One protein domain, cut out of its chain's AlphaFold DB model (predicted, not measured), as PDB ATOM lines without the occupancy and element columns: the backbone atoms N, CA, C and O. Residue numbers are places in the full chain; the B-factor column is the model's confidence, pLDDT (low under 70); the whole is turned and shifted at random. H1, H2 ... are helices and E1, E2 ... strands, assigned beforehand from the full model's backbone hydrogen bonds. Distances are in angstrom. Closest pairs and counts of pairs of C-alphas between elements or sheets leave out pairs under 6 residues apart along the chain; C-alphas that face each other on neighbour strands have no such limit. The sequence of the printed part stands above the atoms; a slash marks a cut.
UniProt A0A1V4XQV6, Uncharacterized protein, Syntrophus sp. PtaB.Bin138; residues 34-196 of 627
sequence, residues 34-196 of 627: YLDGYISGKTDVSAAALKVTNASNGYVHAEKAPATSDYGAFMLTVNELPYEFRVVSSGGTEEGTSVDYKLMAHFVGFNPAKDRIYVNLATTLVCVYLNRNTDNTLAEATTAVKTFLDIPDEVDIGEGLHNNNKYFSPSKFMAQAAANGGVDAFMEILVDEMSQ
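AT A GLANCE: This is residues 34 to 196 of the 627 residues of an uncharacterized protein of Syntrophus sp. PtaB.Bin138 (UniProt A0A1V4XQV6). Two sheets face to face make a sandwich of seven strands, E3 E2 E5 E6 over the smaller E4 E1 E7, their strands crossed at 45 degrees; a group of helices packs at the E6 edge. H1 packs on E6, H2 and H5 pack on H1, H4 makes a corner with H5, and little H3 lies over E7. The printed part has 163 residues, with seven named strands followed by five named helices, a mixed class. The sheet E3 E2 E5 E6 is antiparallel and E4 E1 E7 is mixed, in those orders. The whole is compact and rounded, with a radius of gyration of the C-alphas of 14.7 A and spans of 42 by 38 by 27 A.

IN THESE COORDINATES: Begin with the larger sheet: E5, residues 84 to 90, runs 20.2 A from C-alpha 84 at (115.842, 117.677, 101.546), and E6, residues 102 to 108, runs 20.3 A. Beside E5 find E2, residues 49 to 54, 16.8 A, then E3, residues 60 to 64. In the other sheet, E1, residues 34 to 39, begins at C-alpha 34 at (130.564, 117.083, 106.501); E4 is residues 73 to 78 and E7 residues 117 to 119. The helices follow: H1, residues 121 to 132, 17.0 A; H2, 138 to 149, 16.2 A; H3, 159 to 162; H4, 170 to 179, 14.3 A; and H5, 183 to 194, 16.4 A, ending at C-alpha 194 at (102.859, 138.343, 103.306).

HOW THE PARTS SIT: Look first at the hairpin E5 and E6, where N 87 and O 105 are 2.9 A apart. E2 pairs with E5 through N 51 and O 88, 2.9 A, and with E3, in a hairpin, through N 52 and O 62, 2.8 A. In the other sheet, E4 is antiparallel to E1, with N 76 and O 35 at 2.8 A, and E7 is parallel to E1, with N 38 and O 117 at 2.8 A. H1 is on the larger sheet; its closest C-alphas with E6 are Met 104 and Thr 124, 4.4 A. H1 touches H2, closest C-alphas Val 126 and Thr 142, 5.8 A, at a steep tilt of 60 degrees, opposite ways. Residues 125 to 129 of H1 touch H5, closest C-alphas Tyr 129 and Val 191, 5.9 A. H4 and H5 touch only at the corner, with C-alphas 177 and 183 closest at 4.9 A. H3 is on the smaller sheet, over E7; C-alphas 118 and 159 are closest, 5.9 A. Every O i to N i+4 pair is within hydrogen-bond range in H1, H2, H4 and H5; H3 is too short for one.

THE WHOLE: The C-alphas of Asn 79 and Gln 196 are farthest apart, 41.8 A. The printed part has no cut, and the link E5 to E6 is long, with 11 residues. Mean pLDDT of the printed part is 92.6; look for low confidence at residues 163 to 164, under 70.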
ATOM      1  N   TYR A  34     130.135 115.995 105.633       93.44
ATOM      2  CA  TYR A  34     130.564 117.083 106.501       93.44
ATOM      3  C   TYR A  34     129.791 118.331 106.098       93.44
ATOM      4  O   TYR A  34     129.825 118.735 104.942       93.44
ATOM      5  N   LEU A  35     129.059 118.889 107.050       95.88
ATOM      6  CA  LEU A  35     128.336 120.137 106.906       95.88
ATOM      7  C   LEU A  35     129.113 121.221 107.639       95.88
ATOM      8  O   LEU A  35     129.283 121.125 108.856       95.88
ATOM      9  N   ASP A  36     129.563 122.242 106.921       94.06
ATOM     10  CA  ASP A  36     130.112 123.463 107.497       94.06
ATOM     11  C   ASP A  36     129.264 124.680 107.124       94.06
ATOM     12  O   ASP A  36     128.527 124.696 106.132       94.06
ATOM     13  N   GLY A  37     129.323 125.698 107.974       94.50
ATOM     14  CA  GLY A  37     128.478 126.864 107.813       94.50
ATOM     15  C   GLY A  37     128.553 127.853 108.962       94.50
ATOM     16  O   GLY A  37     129.377 127.709 109.865       94.50
ATOM     17  N   TYR A  38     127.658 128.836 108.920       95.19
ATOM     18  CA  TYR A  38     127.564 129.941 109.868       95.19
ATOM     19  C   TYR A  38     126.132 130.125 110.366       95.19
ATOM     20  O   TYR A  38     125.168 129.950 109.616       95.19
ATOM     21  N   ILE A  39     126.008 130.508 111.637       97.31
ATOM     22  CA  ILE A  39     124.752 130.886 112.282       97.31
ATOM     23  C   ILE A  39     124.850 132.345 112.732       97.31
ATOM     24  O   ILE A  39     125.691 132.673 113.570       97.31
ATOM     25  N   SER A  40     123.966 133.202 112.224       94.62
ATOM     26  CA  SER A  40     123.952 134.635 112.547       94.62
ATOM     27  C   SER A  40     122.525 135.147 112.752       94.62
ATOM     28  O   SER A  40     121.710 135.068 111.832       94.62
ATOM     29  N   GLY A  41     122.209 135.681 113.933       94.00
ATOM     30  CA  GLY A  41     120.965 136.407 114.190       94.00
ATOM     31  C   GLY A  41     121.192 137.905 114.008       94.00
ATOM     32  O   GLY A  41     121.311 138.362 112.872       94.00
ATOM     33  N   LYS A  42     121.272 138.674 115.104       89.06
ATOM     34  CA  LYS A  42     121.728 140.076 115.052       89.06
ATOM     35  C   LYS A  42     123.216 140.155 114.709       89.06
ATOM     36  O   LYS A  42     123.637 141.016 113.938       89.06
ATOM     37  N   THR A  43     123.978 139.261 115.329       86.19
ATOM     38  CA  THR A  43     125.407 139.013 115.134       86.19
ATOM     39  C   THR A  43     125.614 137.503 115.024       86.19
ATOM     40  O   THR A  43     124.652 136.734 115.039       86.19
ATOM     41  N   ASP A  44     126.861 137.053 114.956       90.38
ATOM     42  CA  ASP A  44     127.177 135.631 115.045       90.38
ATOM     43  C   ASP A  44     126.683 135.019 116.366       90.38
ATOM     44  O   ASP A  44     126.836 135.618 117.436       90.38
ATOM     45  N   VAL A  45     126.085 133.824 116.283       95.00
ATOM     46  CA  VAL A  45     125.543 133.102 117.443       95.00
ATOM     47  C   VAL A  45     126.536 132.042 117.902       95.00
ATOM     48  O   VAL A  45     126.693 130.991 117.272       95.00
ATOM     49  N   SER A  46     127.185 132.281 119.035       92.75
ATOM     50  CA  SER A  46     128.155 131.354 119.613       92.75
ATOM     51  C   SER A  46     127.509 130.303 120.511       92.75
ATOM     52  O   SER A  46     126.424 130.508 121.053       92.75
ATOM     53  N   ALA A  47     128.172 129.153 120.669       95.38
ATOM     54  CA  ALA A  47     127.739 128.042 121.522       95.38
ATOM     55  C   ALA A  47     126.295 127.537 121.284       95.38
ATOM     56  O   ALA A  47     125.697 126.916 122.165       95.38
ATOM     57  N   ALA A  48     125.733 127.765 120.097       97.50
ATOM     58  CA  ALA A  48     124.391 127.332 119.740       97.50
ATOM     59  C   ALA A  48     124.324 125.811 119.574       97.50
ATOM     60  O   ALA A  48     125.282 125.173 119.125       97.50
ATOM     61  N   ALA A  49     123.179 125.221 119.908       98.00
ATOM     62  CA  ALA A  49     122.877 123.835 119.576       98.00
ATOM     63  C   ALA A  49     122.370 123.746 118.133       98.00
ATOM     64  O   ALA A  49     121.536 124.555 117.731       98.00
ATOM     65  N   LEU A  50     122.824 122.744 117.379       98.00
ATOM     66  CA  LEU A  50     122.399 122.495 116.003       98.00
ATOM     67  C   LEU A  50     121.731 121.134 115.855       98.00
ATOM     68  O   LEU A  50     122.218 120.133 116.380       98.00
ATOM     69  N   LYS A  51     120.648 121.109 115.077       98.12
ATOM     70  CA  LYS A  51     119.934 119.910 114.632       98.12
ATOM     71  C   LYS A  51     119.825 119.901 113.116       98.12
ATOM     72  O   LYS A  51     119.435 120.903 112.524       98.12
ATOM     73  N   VAL A  52     120.114 118.757 112.505       97.81
ATOM     74  CA  VAL A  52     119.841 118.486 111.090       97.81
ATOM     75  C   VAL A  52     118.656 117.543 111.027       97.81
ATOM     76  O   VAL A  52     118.746 116.403 111.484       97.81
ATOM     77  N   THR A  53     117.544 118.016 110.479       97.38
ATOM     78  CA  THR A  53     116.297 117.251 110.393       97.38
ATOM     79  C   THR A  53     115.887 117.044 108.950       97.38
ATOM     80  O   THR A  53     115.970 117.972 108.153       97.38
ATOM     81  N   ASN A  54     115.377 115.866 108.614       94.75
ATOM     82  CA  ASN A  54     114.713 115.647 107.336       94.75
ATOM     83  C   ASN A  54     113.475 116.554 107.244       94.75
ATOM     84  O   ASN A  54     112.654 116.581 108.164       94.75
ATOM     85  N   ALA A  55     113.352 117.315 106.157       91.31
ATOM     86  CA  ALA A  55     112.299 118.320 106.038       91.31
ATOM     87  C   ALA A  55     110.890 117.712 105.927       91.31
ATOM     88  O   ALA A  55     109.930 118.326 106.381       91.31
ATOM     89  N   SER A  56     110.778 116.499 105.374       88.56
ATOM     90  CA  SER A  56     109.495 115.839 105.102       88.56
ATOM     91  C   SER A  56     108.864 115.174 106.329       88.56
ATOM     92  O   SER A  56     107.643 115.110 106.441       88.56
ATOM     93  N   ASN A  57     109.679 114.661 107.256       90.19
ATOM     94  CA  ASN A  57     109.202 113.856 108.387       90.19
ATOM     95  C   ASN A  57     109.774 114.280 109.752       90.19
ATOM     96  O   ASN A  57     109.433 113.680 110.769       90.19
ATOM     97  N   GLY A  58     110.648 115.291 109.788       91.50
ATOM     98  CA  GLY A  58     111.252 115.815 111.012       91.50
ATOM     99  C   GLY A  58     112.281 114.895 111.679       91.50
ATOM    100  O   GLY A  58     112.753 115.220 112.768       91.50
ATOM    101  N   TYR A  59     112.647 113.763 111.066       94.06
ATOM    102  CA  TYR A  59     113.631 112.838 111.630       94.06
ATOM    103  C   TYR A  59     114.993 113.521 111.804       94.06
ATOM    104  O   TYR A  59     115.493 114.163 110.879       94.06
ATOM    105  N   VAL A  60     115.605 113.377 112.981       95.94
ATOM    106  CA  VAL A  60     116.894 113.998 113.322       95.94
ATOM    107  C   VAL A  60     118.039 113.120 112.813       95.94
ATOM    108  O   VAL A  60     118.250 112.017 113.309       95.94
ATOM    109  N   HIS A  61     118.804 113.623 111.845       94.31
ATOM    110  CA  HIS A  61     119.978 112.944 111.284       94.31
ATOM    111  C   HIS A  61     121.264 113.239 112.060       94.31
ATOM    112  O   HIS A  61     122.171 112.406 112.103       94.31
ATOM    113  N   ALA A  62     121.354 114.423 112.662       94.75
ATOM    114  CA  ALA A  62     122.466 114.815 113.511       94.75
ATOM    115  C   ALA A  62     122.024 115.890 114.507       94.75
ATOM    116  O   ALA A  62     121.185 116.737 114.196       94.75
ATOM    117  N   GLU A  63     122.623 115.868 115.691       96.00
ATOM    118  CA  GLU A  63     122.441 116.877 116.727       96.00
ATOM    119  C   GLU A  63     123.771 117.099 117.449       96.00
ATOM    120  O   GLU A  63     124.509 116.148 117.715       96.00
ATOM    121  N   LYS A  64     124.090 118.356 117.758       94.69
ATOM    122  CA  LYS A  64     125.279 118.725 118.527       94.69
ATOM    123  C   LYS A  64     124.998 119.965 119.369       94.69
ATOM    124  O   LYS A  64     124.432 120.932 118.868       94.69
ATOM    125  N   ALA A  65     125.430 119.953 120.626       90.81
ATOM    126  CA  ALA A  65     125.328 121.088 121.537       90.81
ATOM    127  C   ALA A  65     126.520 121.101 122.519       90.81
ATOM    128  O   ALA A  65     126.733 120.091 123.194       90.81
ATOM    129  N   PRO A  66     127.287 122.202 122.626       86.56
ATOM    130  CA  PRO A  66     127.336 123.330 121.692       86.56
ATOM    131  C   PRO A  66     127.958 122.917 120.346       86.56
ATOM    132  O   PRO A  66     128.822 122.038 120.279       86.56
ATOM    133  N   ALA A  67     127.519 123.547 119.260       88.19
ATOM    134  CA  ALA A  67     127.986 123.261 117.908       88.19
ATOM    135  C   ALA A  67     128.725 124.426 117.237       88.19
ATOM    136  O   ALA A  67     129.597 124.152 116.409       88.19
ATOM    137  N   THR A  68     128.413 125.679 117.586       92.56
ATOM    138  CA  THR A  68     129.024 126.868 116.969       92.56
ATOM    139  C   THR A  68     130.195 127.427 117.782       92.56
ATOM    140  O   THR A  68     130.216 127.361 119.013       92.56
ATOM    141  N   SER A  69     131.180 127.978 117.070       85.00
ATOM    142  CA  SER A  69     132.292 128.766 117.621       85.00
ATOM    143  C   SER A  69     131.863 130.197 117.968       85.00
ATOM    144  O   SER A  69     130.726 130.585 117.706       85.00
ATOM    145  N   ASP A  70     132.782 131.004 118.502       80.19
ATOM    146  CA  ASP A  70     132.543 132.422 118.817       80.19
ATOM    147  C   ASP A  70     132.141 133.277 117.602       80.19
ATOM    148  O   ASP A  70     131.505 134.310 117.772       80.19
ATOM    149  N   TYR A  71     132.456 132.817 116.386       78.81
ATOM    150  CA  TYR A  71     132.103 133.465 115.116       78.81
ATOM    151  C   TYR A  71     130.892 132.810 114.439       78.81
ATOM    152  O   TYR A  71     130.768 132.825 113.218       78.81
ATOM    153  N   GLY A  72     130.061 132.075 115.188       89.69
ATOM    154  CA  GLY A  72     128.876 131.404 114.641       89.69
ATOM    155  C   GLY A  72     129.182 130.239 113.690       89.69
ATOM    156  O   GLY A  72     128.267 129.528 113.276       89.69
ATOM    157  N   ALA A  73     130.457 130.005 113.368       87.81
ATOM    158  CA  ALA A  73     130.887 128.945 112.472       87.81
ATOM    159  C   ALA A  73     130.725 127.570 113.124       87.81
ATOM    160  O   ALA A  73     131.037 127.406 114.309       87.81
ATOM    161  N   PHE A  74     130.308 126.572 112.351       94.88
ATOM    162  CA  PHE A  74     130.178 125.191 112.805       94.88
ATOM    163  C   PHE A  74     130.719 124.192 111.783       94.88
ATOM    164  O   PHE A  74     130.845 124.478 110.597       94.88
ATOM    165  N   MET A  75     130.991 122.984 112.275       92.00
ATOM    166  CA  MET A  75     131.219 121.796 111.459       92.00
ATOM    167  C   MET A  75     130.522 120.605 112.125       92.00
ATOM    168  O   MET A  75     130.716 120.346 113.323       92.00
ATOM    169  N   LEU A  76     129.698 119.897 111.359       94.38
ATOM    170  CA  LEU A  76     128.874 118.783 111.815       94.38
ATOM    171  C   LEU A  76     128.979 117.612 110.837       94.38
ATOM    172  O   LEU A  76     128.873 117.789 109.629       94.38
ATOM    173  N   THR A  77     129.165 116.404 111.359       94.19
ATOM    174  CA  THR A  77     129.157 115.183 110.549       94.19
ATOM    175  C   THR A  77     127.770 114.558 110.581       94.19
ATOM    176  O   THR A  77     127.187 114.397 111.653       94.19
ATOM    177  N   VAL A  78     127.255 114.190 109.411       94.69
ATOM    178  CA  VAL A  78     125.946 113.557 109.236       94.69
ATOM    179  C   VAL A  78     126.143 112.251 108.481       94.69
ATOM    180  O   VAL A  78     126.692 112.266 107.387       94.69
ATOM    181  N   ASN A  79     125.721 111.119 109.048       90.69
ATOM    182  CA  ASN A  79     125.982 109.797 108.455       90.69
ATOM    183  C   ASN A  79     125.316 109.607 107.090       90.69
ATOM    184  O   ASN A  79     125.896 108.989 106.205       90.69
ATOM    185  N   GLU A  80     124.102 110.131 106.948       90.69
ATOM    186  CA  GLU A  80     123.328 110.117 105.712       90.69
ATOM    187  C   GLU A  80     122.609 111.456 105.615       90.69
ATOM    188  O   GLU A  80     121.764 111.766 106.461       90.69
ATOM    189  N   LEU A  81     122.979 112.263 104.621       93.75
ATOM    190  CA  LEU A  81     122.356 113.557 104.384       93.75
ATOM    191  C   LEU A  81     121.126 113.368 103.484       93.75
ATOM    192  O   LEU A  81     121.279 112.919 102.342       93.75
ATOM    193  N   PRO A  82     119.910 113.699 103.955       93.81
ATOM    194  CA  PRO A  82     118.727 113.681 103.103       93.81
ATOM    195  C   PRO A  82     118.888 114.617 101.909       93.81
ATOM    196  O   PRO A  82     119.549 115.647 102.010       93.81
ATOM    197  N   TYR A  83     118.216 114.304 100.798       94.69
ATOM    198  CA  TYR A  83     118.135 115.230  99.663       94.69
ATOM    199  C   TYR A  83     117.495 116.570 100.063       94.69
ATOM    200  O   TYR A  83     117.899 117.618  99.566       94.69
ATOM    201  N   GLU A  84     116.533 116.520 100.988       96.38
ATOM    202  CA  GLU A  84     115.842 117.677 101.546       96.38
ATOM    203  C   GLU A  84     115.933 117.661 103.077       96.38
ATOM    204  O   GLU A  84     115.476 116.723 103.745       96.38
ATOM    205  N   PHE A  85     116.538 118.695 103.654       97.81
ATOM    206  CA  PHE A  85     116.743 118.797 105.097       97.81
ATOM    207  C   PHE A  85     116.667 120.241 105.580       97.81
ATOM    208  O   PHE A  85     116.744 121.201 104.813       97.81
ATOM    209  N   ARG A  86     116.535 120.391 106.896       98.25
ATOM    210  CA  ARG A  86     116.619 121.665 107.600       98.25
ATOM    211  C   ARG A  86     117.744 121.633 108.612       98.25
ATOM    212  O   ARG A  86     117.966 120.616 109.268       98.25
ATOM    213  N   VAL A  87     118.402 122.772 108.758       98.31
ATOM    214  CA  VAL A  87     119.315 123.048 109.864       98.31
ATOM    215  C   VAL A  87     118.590 123.970 110.826       98.31
ATOM    216  O   VAL A  87     118.104 125.023 110.420       98.31
ATOM    217  N   VAL A  88     118.489 123.556 112.085       98.19
ATOM    218  CA  VAL A  88     117.819 124.304 113.150       98.19
ATOM    219  C   VAL A  88     118.833 124.616 114.237       98.19
ATOM    220  O   VAL A  88     119.439 123.706 114.804       98.19
ATOM    221  N   SER A  89     118.988 125.902 114.528       98.00
ATOM    222  CA  SER A  89     119.767 126.424 115.641       98.00
ATOM    223  C   SER A  89     118.864 126.789 116.813       98.00
ATOM    224  O   SER A  89     117.761 127.307 116.619       98.00
ATOM    225  N   SER A  90     119.330 126.518 118.030       97.19
ATOM    226  CA  SER A  90     118.646 126.907 119.265       97.19
ATOM    227  C   SER A  90     119.636 127.238 120.378       97.19
ATOM    228  O   SER A  90     120.688 126.602 120.488       97.19
ATOM    229  N   GLY A  91     119.266 128.201 121.225       96.12
ATOM    230  CA  GLY A  91     120.126 128.697 122.296       96.12
ATOM    231  C   GLY A  91     121.412 129.330 121.760       96.12
ATOM    232  O   GLY A  91     121.472 129.776 120.616       96.12
ATOM    233  N   GLY A  92     122.453 129.334 122.586       96.62
ATOM    234  CA  GLY A  92     123.700 130.038 122.295       96.62
ATOM    235  C   GLY A  92     123.679 131.477 122.804       96.62
ATOM    236  O   GLY A  92     122.796 131.867 123.572       96.62
ATOM    237  N   THR A  93     124.676 132.258 122.402       94.12
ATOM    238  CA  THR A  93     124.808 133.655 122.810       94.12
ATOM    239  C   THR A  93     125.178 134.568 121.653       94.12
ATOM    240  O   THR A  93     125.999 134.212 120.815       94.12
ATOM    241  N   GLU A  94     124.630 135.777 121.664       88.38
ATOM    242  CA  GLU A  94     125.044 136.896 120.820       88.38
ATOM    243  C   GLU A  94     125.652 137.977 121.710       88.38
ATOM    244  O   GLU A  94     125.053 138.388 122.705       88.38
ATOM    245  N   GLU A  95     126.878 138.404 121.404       79.56
ATOM    246  CA  GLU A  95     127.619 139.400 122.197       79.56
ATOM    247  C   GLU A  95     127.716 139.058 123.708       79.56
ATOM    248  O   GLU A  95     127.937 139.933 124.545       79.56
ATOM    249  N   GLY A  96     127.598 137.772 124.069       79.56
ATOM    250  CA  GLY A  96     127.591 137.275 125.452       79.56
ATOM    251  C   GLY A  96     126.212 137.241 126.128       79.56
ATOM    252  O   GLY A  96     126.122 136.858 127.292       79.56
ATOM    253  N   THR A  97     125.144 137.607 125.419       87.69
ATOM    254  CA  THR A  97     123.754 137.509 125.890       87.69
ATOM    255  C   THR A  97     123.108 136.247 125.338       87.69
ATOM    256  O   THR A  97     123.228 135.975 124.149       87.69
ATOM    257  N   SER A  98     122.421 135.472 126.182       95.12
ATOM    258  CA  SER A  98     121.692 134.282 125.721       95.12
ATOM    259  C   SER A  98     120.602 134.666 124.729       95.12
ATOM    260  O   SER A  98     119.836 135.591 124.994       95.12
ATOM    261  N   VAL A  99     120.501 133.913 123.635       94.88
ATOM    262  CA  VAL A  99     119.373 134.015 122.701       94.88
ATOM    263  C   VAL A  99     118.321 132.960 123.037       94.88
ATOM    264  O   VAL A  99     118.656 131.841 123.429       94.88
ATOM    265  N   ASP A 100     117.048 133.325 122.921       95.12
ATOM    266  CA  ASP A 100     115.889 132.484 123.250       95.12
ATOM    267  C   ASP A 100     115.041 132.095 122.027       95.12
ATOM    268  O   ASP A 100     114.093 131.321 122.152       95.12
ATOM    269  N   TYR A 101     115.416 132.571 120.841       96.12
ATOM    270  CA  TYR A 101     114.770 132.264 119.568       96.12
ATOM    271  C   TYR A 101     115.511 131.184 118.779       96.12
ATOM    272  O   TYR A 101     116.638 130.787 119.098       96.12
ATOM    273  N   LYS A 102     114.862 130.694 117.721       97.19
ATOM    274  CA  LYS A 102     115.430 129.690 116.814       97.19
ATOM    275  C   LYS A 102     115.785 130.312 115.477       97.19
ATOM    276  O   LYS A 102     115.072 131.173 114.972       97.19
ATOM    277  N   LEU A 103     116.856 129.811 114.872       98.25
ATOM    278  CA  LEU A 103     117.208 130.138 113.493       98.25
ATOM    279  C   LEU A 103     117.154 128.877 112.640       98.25
ATOM    280  O   LEU A 103     117.528 127.794 113.094       98.25
ATOM    281  N   MET A 104     116.656 129.002 111.416       98.44
ATOM    282  CA  MET A 104     116.402 127.877 110.525       98.44
ATOM    283  C   MET A 104     116.859 128.179 109.101       98.44
ATOM    284  O   MET A 104     116.793 129.315 108.635       98.44
ATOM    285  N   ALA A 105     117.304 127.145 108.397       98.38
ATOM    286  CA  ALA A 105     117.503 127.178 106.955       98.38
ATOM    287  C   ALA A 105     117.077 125.836 106.353       98.38
ATOM    288  O   ALA A 105     117.267 124.782 106.966       98.38
ATOM    289  N   HIS A 106     116.483 125.891 105.165       98.25
ATOM    290  CA  HIS A 106     115.970 124.741 104.431       98.25
ATOM    291  C   HIS A 106     116.811 124.540 103.171       98.25
ATOM    292  O   HIS A 106     117.064 125.499 102.447       98.25
ATOM    293  N   PHE A 107     117.213 123.299 102.897       97.44
ATOM    294  CA  PHE A 107     118.054 122.944 101.757       97.44
ATOM    295  C   PHE A 107     117.439 121.810 100.936       97.44
ATOM    296  O   PHE A 107     116.933 120.838 101.494       97.44
ATOM    297  N   VAL A 108     117.550 121.926  99.609       96.19
ATOM    298  CA  VAL A 108     117.176 120.903  98.621       96.19
ATOM    299  C   VAL A 108     118.382 120.677  97.710       96.19
ATOM    300  O   VAL A 108     118.896 121.629  97.129       96.19
ATOM    301  N   GLY A 109     118.842 119.433  97.577       94.25
ATOM    302  CA  GLY A 109     119.939 119.084  96.667       94.25
ATOM    303  C   GLY A 109     121.315 119.641  97.053       94.25
ATOM    304  O   GLY A 109     122.148 119.842  96.173       94.25
ATOM    305  N   PHE A 110     121.551 119.875  98.346       94.94
ATOM    306  CA  PHE A 110     122.814 120.402  98.878       94.94
ATOM    307  C   PHE A 110     124.014 119.505  98.544       94.94
ATOM    308  O   PHE A 110     123.981 118.289  98.765       94.94
ATOM    309  N   ASN A 111     125.103 120.111  98.076       91.94
ATOM    310  CA  ASN A 111     126.371 119.452  97.818       91.94
ATOM    311  C   ASN A 111     127.394 119.784  98.919       91.94
ATOM    312  O   ASN A 111     128.040 120.832  98.850       91.94
ATOM    313  N   PRO A 112     127.657 118.871  99.872       90.12
ATOM    314  CA  PRO A 112     128.569 119.132 100.988       90.12
ATOM    315  C   PRO A 112     130.034 119.359 100.582       90.12
ATOM    316  O   PRO A 112     130.846 119.737 101.417       90.12
ATOM    317  N   ALA A 113     130.411 119.121  99.320       82.44
ATOM    318  CA  ALA A 113     131.759 119.398  98.823       82.44
ATOM    319  C   ALA A 113     131.922 120.802  98.210       82.44
ATOM    320  O   ALA A 113     133.044 121.194  97.889       82.44
ATOM    321  N   LYS A 114     130.823 121.524  97.966       84.75
ATOM    322  CA  LYS A 114     130.828 122.821  97.266       84.75
ATOM    323  C   LYS A 114     130.067 123.903  98.011       84.75
ATOM    324  O   LYS A 114     130.458 125.065  97.943       84.75
ATOM    325  N   ASP A 115     129.002 123.508  98.689       92.69
ATOM    326  CA  ASP A 115     128.045 124.417  99.284       92.69
ATOM    327  C   ASP A 115     128.360 124.598 100.768       92.69
ATOM    328  O   ASP A 115     128.866 123.692 101.431       92.69
ATOM    329  N   ARG A 116     128.027 125.776 101.294       93.12
ATOM    330  CA  ARG A 116     128.105 126.084 102.722       93.12
ATOM    331  C   ARG A 116     126.732 126.442 103.249       93.12
ATOM    332  O   ARG A 116     125.891 126.970 102.526       93.12
ATOM    333  N   ILE A 117     126.510 126.160 104.525       96.94
ATOM    334  CA  ILE A 117     125.245 126.463 105.185       96.94
ATOM    335  C   ILE A 117     125.303 127.860 105.798       96.94
ATOM    336  O   ILE A 117     126.191 128.169 106.588       96.94
ATOM    337  N   TYR A 118     124.303 128.679 105.500       97.31
ATOM    338  CA  TYR A 118     124.086 129.954 106.174       97.31
ATOM    339  C   TYR A 118     122.705 129.928 106.813       97.31
ATOM    340  O   TYR A 118     121.703 129.722 106.129       97.31
ATOM    341  N   VAL A 119     122.660 130.098 108.132       98.31
ATOM    342  CA  VAL A 119     121.416 130.147 108.902       98.31
ATOM    343  C   VAL A 119     121.286 131.536 109.505       98.31
ATOM    344  O   VAL A 119     122.075 131.923 110.367       98.31
ATOM    345  N   ASN A 120     120.289 132.289 109.048       97.56
ATOM    346  CA  ASN A 120     120.051 133.660 109.478       97.56
ATOM    347  C   ASN A 120     118.551 133.975 109.624       97.56
ATOM    348  O   ASN A 120     117.690 133.112 109.440       97.56
ATOM    349  N   LEU A 121     118.217 135.215 109.990       98.06
ATOM    350  CA  LEU A 121     116.827 135.652 110.177       98.06
ATOM    351  C   LEU A 121     115.989 135.530 108.888       98.06
ATOM    352  O   LEU A 121     114.842 135.096 108.939       98.06
ATOM    353  N   ALA A 122     116.558 135.837 107.721       98.00
ATOM    354  CA  ALA A 122     115.846 135.764 106.447       98.00
ATOM    355  C   ALA A 122     115.600 134.310 106.001       98.00
ATOM    356  O   ALA A 122     114.483 133.969 105.613       98.00
ATOM    357  N   THR A 123     116.590 133.417 106.133       98.56
ATOM    358  CA  THR A 123     116.395 131.974 105.876       98.56
ATOM    359  C   THR A 123     115.391 131.360 106.854       98.56
ATOM    360  O   THR A 123     114.658 130.433 106.502       98.56
ATOM    361  N   THR A 124     115.317 131.907 108.072       98.56
ATOM    362  CA  THR A 124     114.328 131.506 109.077       98.56
ATOM    363  C   THR A 124     112.926 131.900 108.630       98.56
ATOM    364  O   THR A 124     112.032 131.056 108.667       98.56
ATOM    365  N   LEU A 125     112.735 133.120 108.118       98.50
ATOM    366  CA  LEU A 125     111.448 133.557 107.570       98.50
ATOM    367  C   LEU A 125     111.000 132.687 106.383       98.50
ATOM    368  O   LEU A 125     109.828 132.322 106.317       98.50
ATOM    369  N   VAL A 126     111.921 132.258 105.508       98.44
ATOM    370  CA  VAL A 126     111.618 131.273 104.442       98.44
ATOM    371  C   VAL A 126     111.084 129.969 105.030       98.44
ATOM    372  O   VAL A 126     110.093 129.427 104.543       98.44
ATOM    373  N   CYS A 127     111.702 129.475 106.104       98.12
ATOM    374  CA  CYS A 127     111.263 128.253 106.772       98.12
ATOM    375  C   CYS A 127     109.868 128.404 107.404       98.12
ATOM    376  O   CYS A 127     109.048 127.492 107.283       98.12
ATOM    377  N   VAL A 128     109.585 129.537 108.057       98.00
ATOM    378  CA  VAL A 128     108.264 129.832 108.649       98.00
ATOM    379  C   VAL A 128     107.204 129.967 107.552       98.00
ATOM    380  O   VAL A 128     106.131 129.374 107.657       98.00
ATOM    381  N   TYR A 129     107.527 130.645 106.448       97.75
ATOM    382  CA  TYR A 129     106.642 130.776 105.291       97.75
ATOM    383  C   TYR A 129     106.317 129.421 104.644       97.75
ATOM    384  O   TYR A 129     105.145 129.136 104.389       97.75
ATOM    385  N   LEU A 130     107.318 128.552 104.442       97.00
ATOM    386  CA  LEU A 130     107.127 127.191 103.913       97.00
ATOM    387  C   LEU A 130     106.225 126.330 104.802       97.00
ATOM    388  O   LEU A 130     105.425 125.554 104.291       97.00
ATOM    389  N   ASN A 131     106.319 126.467 106.128       95.69
ATOM    390  CA  ASN A 131     105.466 125.706 107.048       95.69
ATOM    391  C   ASN A 131     103.979 126.041 106.891       95.69
ATOM    392  O   ASN A 131     103.136 125.174 107.107       95.69
ATOM    393  N   ARG A 132     103.659 127.288 106.532       95.94
ATOM    394  CA  ARG A 132     102.282 127.750 106.312       95.94
ATOM    395  C   ARG A 132     101.815 127.578 104.866       95.94
ATOM    396  O   ARG A 132     100.615 127.523 104.627       95.94
ATOM    397  N   ASN A 133     102.746 127.459 103.920       95.38
ATOM    398  CA  ASN A 133     102.479 127.342 102.488       95.38
ATOM    399  C   ASN A 133     103.127 126.068 101.934       95.38
ATOM    400  O   ASN A 133     104.061 126.133 101.138       95.38
ATOM    401  N   THR A 134     102.640 124.908 102.380       94.56
ATOM    402  CA  THR A 134     103.251 123.595 102.101       94.56
ATOM    403  C   THR A 134     103.258 123.197 100.628       94.56
ATOM    404  O   THR A 134     104.007 122.302 100.251       94.56
ATOM    405  N   ASP A 135     102.432 123.845  99.806       95.19
ATOM    406  CA  ASP A 135     102.373 123.603  98.363       95.19
ATOM    407  C   ASP A 135     103.494 124.332  97.597       95.19
ATOM    408  O   ASP A 135     103.745 124.016  96.436       95.19
ATOM    409  N   ASN A 136     104.185 125.284  98.240       95.88
ATOM    410  CA  ASN A 136     105.283 126.024  97.628       95.88
ATOM    411  C   ASN A 136     106.601 125.250  97.728       95.88
ATOM    412  O   ASN A 136     106.952 124.673  98.758       95.88
ATOM    413  N   THR A 137     107.396 125.338  96.670       96.81
ATOM    414  CA  THR A 137     108.789 124.887  96.656       96.81
ATOM    415  C   THR A 137     109.701 125.850  97.424       96.81
ATOM    416  O   THR A 137     109.379 127.024  97.630       96.81
ATOM    417  N   LEU A 138     110.905 125.390  97.795       97.00
ATOM    418  CA  LEU A 138     111.929 126.245  98.415       97.00
ATOM    419  C   LEU A 138     112.242 127.491  97.566       97.00
ATOM    420  O   LEU A 138     112.408 128.580  98.115       97.00
ATOM    421  N   ALA A 139     112.309 127.345  96.239       97.00
ATOM    422  CA  ALA A 139     112.603 128.450  95.327       97.00
ATOM    423  C   ALA A 139     111.474 129.497  95.306       97.00
ATOM    424  O   ALA A 139     111.744 130.697  95.375       97.00
ATOM    425  N   GLU A 140     110.215 129.053  95.276       97.06
ATOM    426  CA  GLU A 140     109.043 129.938  95.332       97.06
ATOM    427  C   GLU A 140     108.951 130.661  96.677       97.06
ATOM    428  O   GLU A 140     108.764 131.875  96.713       97.06
ATOM    429  N   ALA A 141     109.162 129.947  97.785       97.81
ATOM    430  CA  ALA A 141     109.193 130.548  99.115       97.81
ATOM    431  C   ALA A 141     110.334 131.559  99.275       97.81
ATOM    432  O   ALA A 141     110.125 132.645  99.812       97.81
ATOM    433  N   THR A 142     111.526 131.237  98.767       98.00
ATOM    434  CA  THR A 142     112.668 132.160  98.777       98.00
ATOM    435  C   THR A 142     112.350 133.423  97.983       98.00
ATOM    436  O   THR A 142     112.568 134.524  98.476       98.00
ATOM    437  N   THR A 143     111.770 133.281  96.791       96.56
ATOM    438  CA  THR A 143     111.365 134.415  95.944       96.56
ATOM    439  C   THR A 143     110.299 135.278  96.623       96.56
ATOM    440  O   THR A 143     110.408 136.505  96.624       96.56
ATOM    441  N   ALA A 144     109.298 134.656  97.254       96.81
ATOM    442  CA  ALA A 144     108.251 135.359  97.991       96.81
ATOM    443  C   ALA A 144     108.829 136.169  99.161       96.81
ATOM    444  O   ALA A 144     108.531 137.355  99.294       96.81
ATOM    445  N   VAL A 145     109.707 135.563  99.968       97.88
ATOM    446  CA  VAL A 145     110.373 136.253 101.083       97.88
ATOM    447  C   VAL A 145     111.286 137.367 100.583       97.88
ATOM    448  O   VAL A 145     111.240 138.467 101.122       97.88
ATOM    449  N   LYS A 146     112.077 137.139  99.530       97.00
ATOM    450  CA  LYS A 146     112.936 138.182  98.952       97.00
ATOM    451  C   LYS A 146     112.130 139.375  98.452       97.00
ATOM    452  O   LYS A 146     112.456 140.504  98.795       97.00
ATOM    453  N   THR A 147     111.040 139.123  97.730       95.56
ATOM    454  CA  THR A 147     110.132 140.173  97.247       95.56
ATOM    455  C   THR A 147     109.532 140.964  98.407       95.56
ATOM    456  O   THR A 147     109.524 142.195  98.380       95.56
ATOM    457  N   PHE A 148     109.061 140.264  99.443       97.44
ATOM    458  CA  PHE A 148     108.477 140.877 100.631       97.44
ATOM    459  C   PHE A 148     109.490 141.737 101.397       97.44
ATOM    460  O   PHE A 148     109.174 142.855 101.794       97.44
ATOM    461  N   LEU A 149     110.724 141.257 101.560       96.12
ATOM    462  CA  LEU A 149     111.801 141.973 102.249       96.12
ATOM    463  C   LEU A 149     112.525 143.008 101.369       96.12
ATOM    464  O   LEU A 149     113.432 143.679 101.859       96.12
ATOM    465  N   ASP A 150     112.132 143.144 100.099       93.88
ATOM    466  CA  ASP A 150     112.770 143.999  99.087       93.88
ATOM    467  C   ASP A 150     114.260 143.666  98.839       93.88
ATOM    468  O   ASP A 150     115.100 144.538  98.616       93.88
ATOM    469  N   ILE A 151     114.600 142.374  98.883       90.50
ATOM    470  CA  ILE A 151     115.938 141.846  98.586       90.50
ATOM    471  C   ILE A 151     116.025 141.521  97.084       90.50
ATOM    472  O   ILE A 151     115.211 140.729  96.607       90.50
ATOM    473  N   PRO A 152     117.023 142.039  96.337       88.06
ATOM    474  CA  PRO A 152     117.158 141.767  94.905       88.06
ATOM    475  C   PRO A 152     117.320 140.281  94.570       88.06
ATOM    476  O   PRO A 152     117.980 139.533  95.298       88.06
ATOM    477  N   ASP A 153     116.768 139.855  93.434       88.62
ATOM    478  CA  ASP A 153     116.721 138.454  92.993       88.62
ATOM    479  C   ASP A 153     118.106 137.809  92.827       88.62
ATOM    480  O   ASP A 153     118.258 136.613  93.075       88.62
ATOM    481  N   GLU A 154     119.137 138.594  92.533       83.69
ATOM    482  CA  GLU A 154     120.524 138.145  92.403       83.69
ATOM    483  C   GLU A 154     121.246 137.898  93.740       83.69
ATOM    484  O   GLU A 154     122.309 137.279  93.760       83.69
ATOM    485  N   VAL A 155     120.700 138.376  94.863       86.62
ATOM    486  CA  VAL A 155     121.330 138.252  96.189       86.62
ATOM    487  C   VAL A 155     120.959 136.918  96.832       86.62
ATOM    488  O   VAL A 155     119.783 136.659  97.089       86.62
ATOM    489  N   ASP A 156     121.942 136.075  97.141       92.69
ATOM    490  CA  ASP A 156     121.689 134.852  97.909       92.69
ATOM    491  C   ASP A 156     121.174 135.191  99.322       92.69
ATOM    492  O   ASP A 156     121.765 136.007 100.029       92.69
ATOM    493  N   ILE A 157     120.058 134.583  99.738       94.88
ATOM    494  CA  ILE A 157     119.402 134.900 101.020       94.88
ATOM    495  C   ILE A 157     120.191 134.384 102.239       94.88
ATOM    496  O   ILE A 157     119.989 134.851 103.360       94.88
ATOM    497  N   GLY A 158     121.092 133.424 102.034       93.31
ATOM    498  CA  GLY A 158     121.988 132.896 103.051       93.31
ATOM    499  C   GLY A 158     123.301 133.675 103.094       93.31
ATOM    500  O   GLY A 158     123.500 134.530 103.958       93.31
ATOM    501  N   GLU A 159     124.193 133.375 102.149       86.81
ATOM    502  CA  GLU A 159     125.546 133.936 102.060       86.81
ATOM    503  C   GLU A 159     125.508 135.449 101.834       86.81
ATOM    504  O   GLU A 159     126.199 136.213 102.516       86.81
ATOM    505  N   GLY A 160     124.664 135.887 100.898       76.50
ATOM    506  CA  GLY A 160     124.571 137.279 100.470       76.50
ATOM    507  C   GLY A 160     124.066 138.229 101.551       76.50
ATOM    508  O   GLY A 160     124.236 139.434 101.390       76.50
ATOM    509  N   LEU A 161     123.492 137.714 102.643       86.62
ATOM    510  CA  LEU A 161     123.038 138.503 103.794       86.62
ATOM    511  C   LEU A 161     123.895 138.307 105.048       86.62
ATOM    512  O   LEU A 161     123.828 139.133 105.951       86.62
ATOM    513  N   HIS A 162     124.710 137.250 105.123       78.06
ATOM    514  CA  HIS A 162     125.501 136.944 106.320       78.06
ATOM    515  C   HIS A 162     126.506 138.058 106.663       78.06
ATOM    516  O   HIS A 162     126.634 138.439 107.820       78.06
ATOM    517  N   ASN A 163     127.161 138.628 105.645       64.62
ATOM    518  CA  ASN A 163     128.163 139.691 105.807       64.62
ATOM    519  C   ASN A 163     127.762 141.013 105.134       64.62
ATOM    520  O   ASN A 163     128.602 141.893 104.937       64.62
ATOM    521  N   ASN A 164     126.506 141.148 104.705       66.19
ATOM    522  CA  ASN A 164     126.077 142.301 103.926       66.19
ATOM    523  C   ASN A 164     124.663 142.738 104.295       66.19
ATOM    524  O   ASN A 164     123.666 142.140 103.895       66.19
ATOM    525  N   ASN A 165     124.601 143.878 104.975       70.31
ATOM    526  CA  ASN A 165     123.349 144.420 105.483       70.31
ATOM    527  C   ASN A 165     122.701 145.454 104.560       70.31
ATOM    528  O   ASN A 165     121.746 146.127 104.953       70.31
ATOM    529  N   LYS A 166     123.206 145.589 103.326       75.06
ATOM    530  CA  LYS A 166     122.658 146.507 102.321       75.06
ATOM    531  C   LYS A 166     121.185 146.215 102.040       75.06
ATOM    532  O   LYS A 166     120.392 147.145 101.944       75.06
ATOM    533  N   TYR A 167     120.840 144.936 101.913       82.19
ATOM    534  CA  TYR A 167     119.499 144.492 101.525       82.19
ATOM    535  C   TYR A 167     118.655 144.021 102.713       82.19
ATOM    536  O   TYR A 167     117.437 143.943 102.612       82.19
ATOM    537  N   PHE A 168     119.285 143.743 103.855       88.50
ATOM    538  CA  PHE A 168     118.605 143.303 105.065       88.50
ATOM    539  C   PHE A 168     119.423 143.688 106.300       88.50
ATOM    540  O   PHE A 168     120.576 143.302 106.417       88.50
ATOM    541  N   SER A 169     118.846 144.441 107.233       86.19
ATOM    542  CA  SER A 169     119.480 144.848 108.488       86.19
ATOM    543  C   SER A 169     118.955 143.988 109.641       86.19
ATOM    544  O   SER A 169     117.850 144.246 110.136       86.19
ATOM    545  N   PRO A 170     119.754 143.029 110.153       87.06
ATOM    546  CA  PRO A 170     119.393 142.241 111.326       87.06
ATOM    547  C   PRO A 170     119.052 143.111 112.536       87.06
ATOM    548  O   PRO A 170     118.121 142.820 113.274       87.06
ATOM    549  N   SER A 171     119.742 144.240 112.713       80.38
ATOM    550  CA  SER A 171     119.471 145.154 113.828       80.38
ATOM    551  C   SER A 171     118.078 145.790 113.757       80.38
ATOM    552  O   SER A 171     117.408 145.891 114.784       80.38
ATOM    553  N   LYS A 172     117.606 146.183 112.565       81.38
ATOM    554  CA  LYS A 172     116.234 146.696 112.400       81.38
ATOM    555  C   LYS A 172     115.190 145.613 112.607       81.38
ATOM    556  O   LYS A 172     114.187 145.872 113.268       81.38
ATOM    557  N   PHE A 173     115.440 144.421 112.067       93.56
ATOM    558  CA  PHE A 173     114.586 143.265 112.303       93.56
ATOM    559  C   PHE A 173     114.429 143.022 113.808       93.56
ATOM    560  O   PHE A 173     113.313 142.982 114.314       93.56
ATOM    561  N   MET A 174     115.541 142.953 114.542       89.69
ATOM    562  CA  MET A 174     115.541 142.680 115.981       89.69
ATOM    563  C   MET A 174     114.849 143.779 116.792       89.69
ATOM    564  O   MET A 174     114.165 143.477 117.768       89.69
ATOM    565  N   ALA A 175     114.972 145.046 116.385       80.31
ATOM    566  CA  ALA A 175     114.258 146.149 117.025       80.31
ATOM    567  C   ALA A 175     112.732 146.011 116.877       80.31
ATOM    568  O   ALA A 175     112.003 146.186 117.853       80.31
ATOM    569  N   GLN A 176     112.248 145.657 115.683       85.38
ATOM    570  CA  GLN A 176     110.822 145.408 115.465       85.38
ATOM    571  C   GLN A 176     110.352 144.122 116.149       85.38
ATOM    572  O   GLN A 176     109.279 144.112 116.748       85.38
ATOM    573  N   ALA A 177     111.169 143.071 116.139       93.25
ATOM    574  CA  ALA A 177     110.875 141.830 116.838       93.25
ATOM    575  C   ALA A 177     110.687 142.060 118.341       93.25
ATOM    576  O   ALA A 177     109.704 141.611 118.922       93.25
ATOM    577  N   ALA A 178     111.577 142.836 118.968       87.06
ATOM    578  CA  ALA A 178     111.461 143.196 120.380       87.06
ATOM    579  C   ALA A 178     110.150 143.941 120.695       87.06
ATOM    580  O   ALA A 178     109.546 143.703 121.740       87.06
ATOM    581  N   ALA A 179     109.675 144.799 119.785       84.06
ATOM    582  CA  ALA A 179     108.402 145.507 119.930       84.06
ATOM    583  C   ALA A 179     107.165 144.607 119.725       84.06
ATOM    584  O   ALA A 179     106.073 144.966 120.159       84.06
ATOM    585  N   ASN A 180     107.337 143.441 119.097       94.38
ATOM    586  CA  ASN A 180     106.262 142.528 118.703       94.38
ATOM    587  C   ASN A 180     106.331 141.164 119.416       94.38
ATOM    588  O   ASN A 180     105.846 140.160 118.903       94.38
ATOM    589  N   GLY A 181     106.911 141.119 120.620       93.00
ATOM    590  CA  GLY A 181     106.903 139.915 121.461       93.00
ATOM    591  C   GLY A 181     108.032 138.916 121.187       93.00
ATOM    592  O   GLY A 181     107.929 137.765 121.601       93.00
ATOM    593  N   GLY A 182     109.109 139.350 120.529       94.50
ATOM    594  CA  GLY A 182     110.295 138.543 120.241       94.50
ATOM    595  C   GLY A 182     110.364 138.062 118.791       94.50
ATOM    596  O   GLY A 182     109.454 138.283 117.996       94.50
ATOM    597  N   VAL A 183     111.476 137.412 118.437       96.62
ATOM    598  CA  VAL A 183     111.767 136.974 117.058       96.62
ATOM    599  C   VAL A 183     110.722 135.986 116.550       96.62
ATOM    600  O   VAL A 183     110.154 136.217 115.489       96.62
ATOM    601  N   ASP A 184     110.429 134.934 117.315       96.31
ATOM    602  CA  ASP A 184     109.498 133.885 116.890       96.31
ATOM    603  C   ASP A 184     108.086 134.451 116.635       96.31
ATOM    604  O   ASP A 184     107.495 134.184 115.591       96.31
ATOM    605  N   ALA A 185     107.568 135.295 117.536       96.56
ATOM    606  CA  ALA A 185     106.259 135.938 117.369       96.56
ATOM    607  C   ALA A 185     106.232 136.893 116.165       96.56
ATOM    608  O   ALA A 185     105.265 136.918 115.403       96.56
ATOM    609  N   PHE A 186     107.308 137.652 115.962       98.06
ATOM    610  CA  PHE A 186     107.404 138.591 114.853       98.06
ATOM    611  C   PHE A 186     107.518 137.899 113.491       98.06
ATOM    612  O   PHE A 186     106.926 138.374 112.528       98.06
ATOM    613  N   MET A 187     108.194 136.749 113.395       98.00
ATOM    614  CA  MET A 187     108.218 135.956 112.157       98.00
ATOM    615  C   MET A 187     106.810 135.539 111.717       98.00
ATOM    616  O   MET A 187     106.494 135.606 110.531       98.00
ATOM    617  N   GLU A 188     105.952 135.143 112.661       97.12
ATOM    618  CA  GLU A 188     104.563 134.782 112.359       97.12
ATOM    619  C   GLU A 188     103.759 135.995 111.862       97.12
ATOM    620  O   GLU A 188     103.029 135.872 110.879       97.12
ATOM    621  N   ILE A 189     103.963 137.173 112.468       97.62
ATOM    622  CA  ILE A 189     103.364 138.443 112.014       97.62
ATOM    623  C   ILE A 189     103.791 138.766 110.577       97.62
ATOM    624  O   ILE A 189     102.950 139.096 109.746       97.62
ATOM    625  N   LEU A 190     105.079 138.625 110.252       97.88
ATOM    626  CA  LEU A 190     105.572 138.885 108.898       97.88
ATOM    627  C   LEU A 190     104.959 137.931 107.867       97.88
ATOM    628  O   LEU A 190     104.611 138.357 106.768       97.88
ATOM    629  N   VAL A 191     104.765 136.652 108.204       97.75
ATOM    630  CA  VAL A 191     104.086 135.716 107.293       97.75
ATOM    631  C   VAL A 191     102.588 136.031 107.150       97.75
ATOM    632  O   VAL A 191     102.029 135.866 106.060       97.75
ATOM    633  N   ASP A 192     101.930 136.530 108.200       96.38
ATOM    634  CA  ASP A 192     100.559 137.048 108.101       96.38
ATOM    635  C   ASP A 192     100.482 138.269 107.169       96.38
ATOM    636  O   ASP A 192      99.585 138.345 106.328       96.38
ATOM    637  N   GLU A 193     101.444 139.193 107.248       96.00
ATOM    638  CA  GLU A 193     101.552 140.341 106.337       96.00
ATOM    639  C   GLU A 193     101.765 139.902 104.882       96.00
ATOM    640  O   GLU A 193     101.071 140.386 103.987       96.00
ATOM    641  N   MET A 194     102.651 138.930 104.639       95.81
ATOM    642  CA  MET A 194     102.859 138.343 103.306       95.81
ATOM    643  C   MET A 194     101.567 137.758 102.715       95.81
ATOM    644  O   MET A 194     101.348 137.809 101.504       95.81
ATOM    645  N   SER A 195     100.684 137.229 103.566       91.06
ATOM    646  CA  SER A 195      99.415 136.620 103.152       91.06
ATOM    647  C   SER A 195      98.362 137.649 102.710       91.06
ATOM    648  O   SER A 195      97.357 137.277 102.105       91.06
ATOM    649  N   GLN A 196      98.582 138.947 102.960       87.50
ATOM    650  CA  GLN A 196      97.680 140.027 102.527       87.50
ATOM    651  C   GLN A 196      97.778 140.324 101.021       87.50
ATOM    652  O   GLN A 196      96.935 141.037 100.473       87.50
TER     653      GLN A 196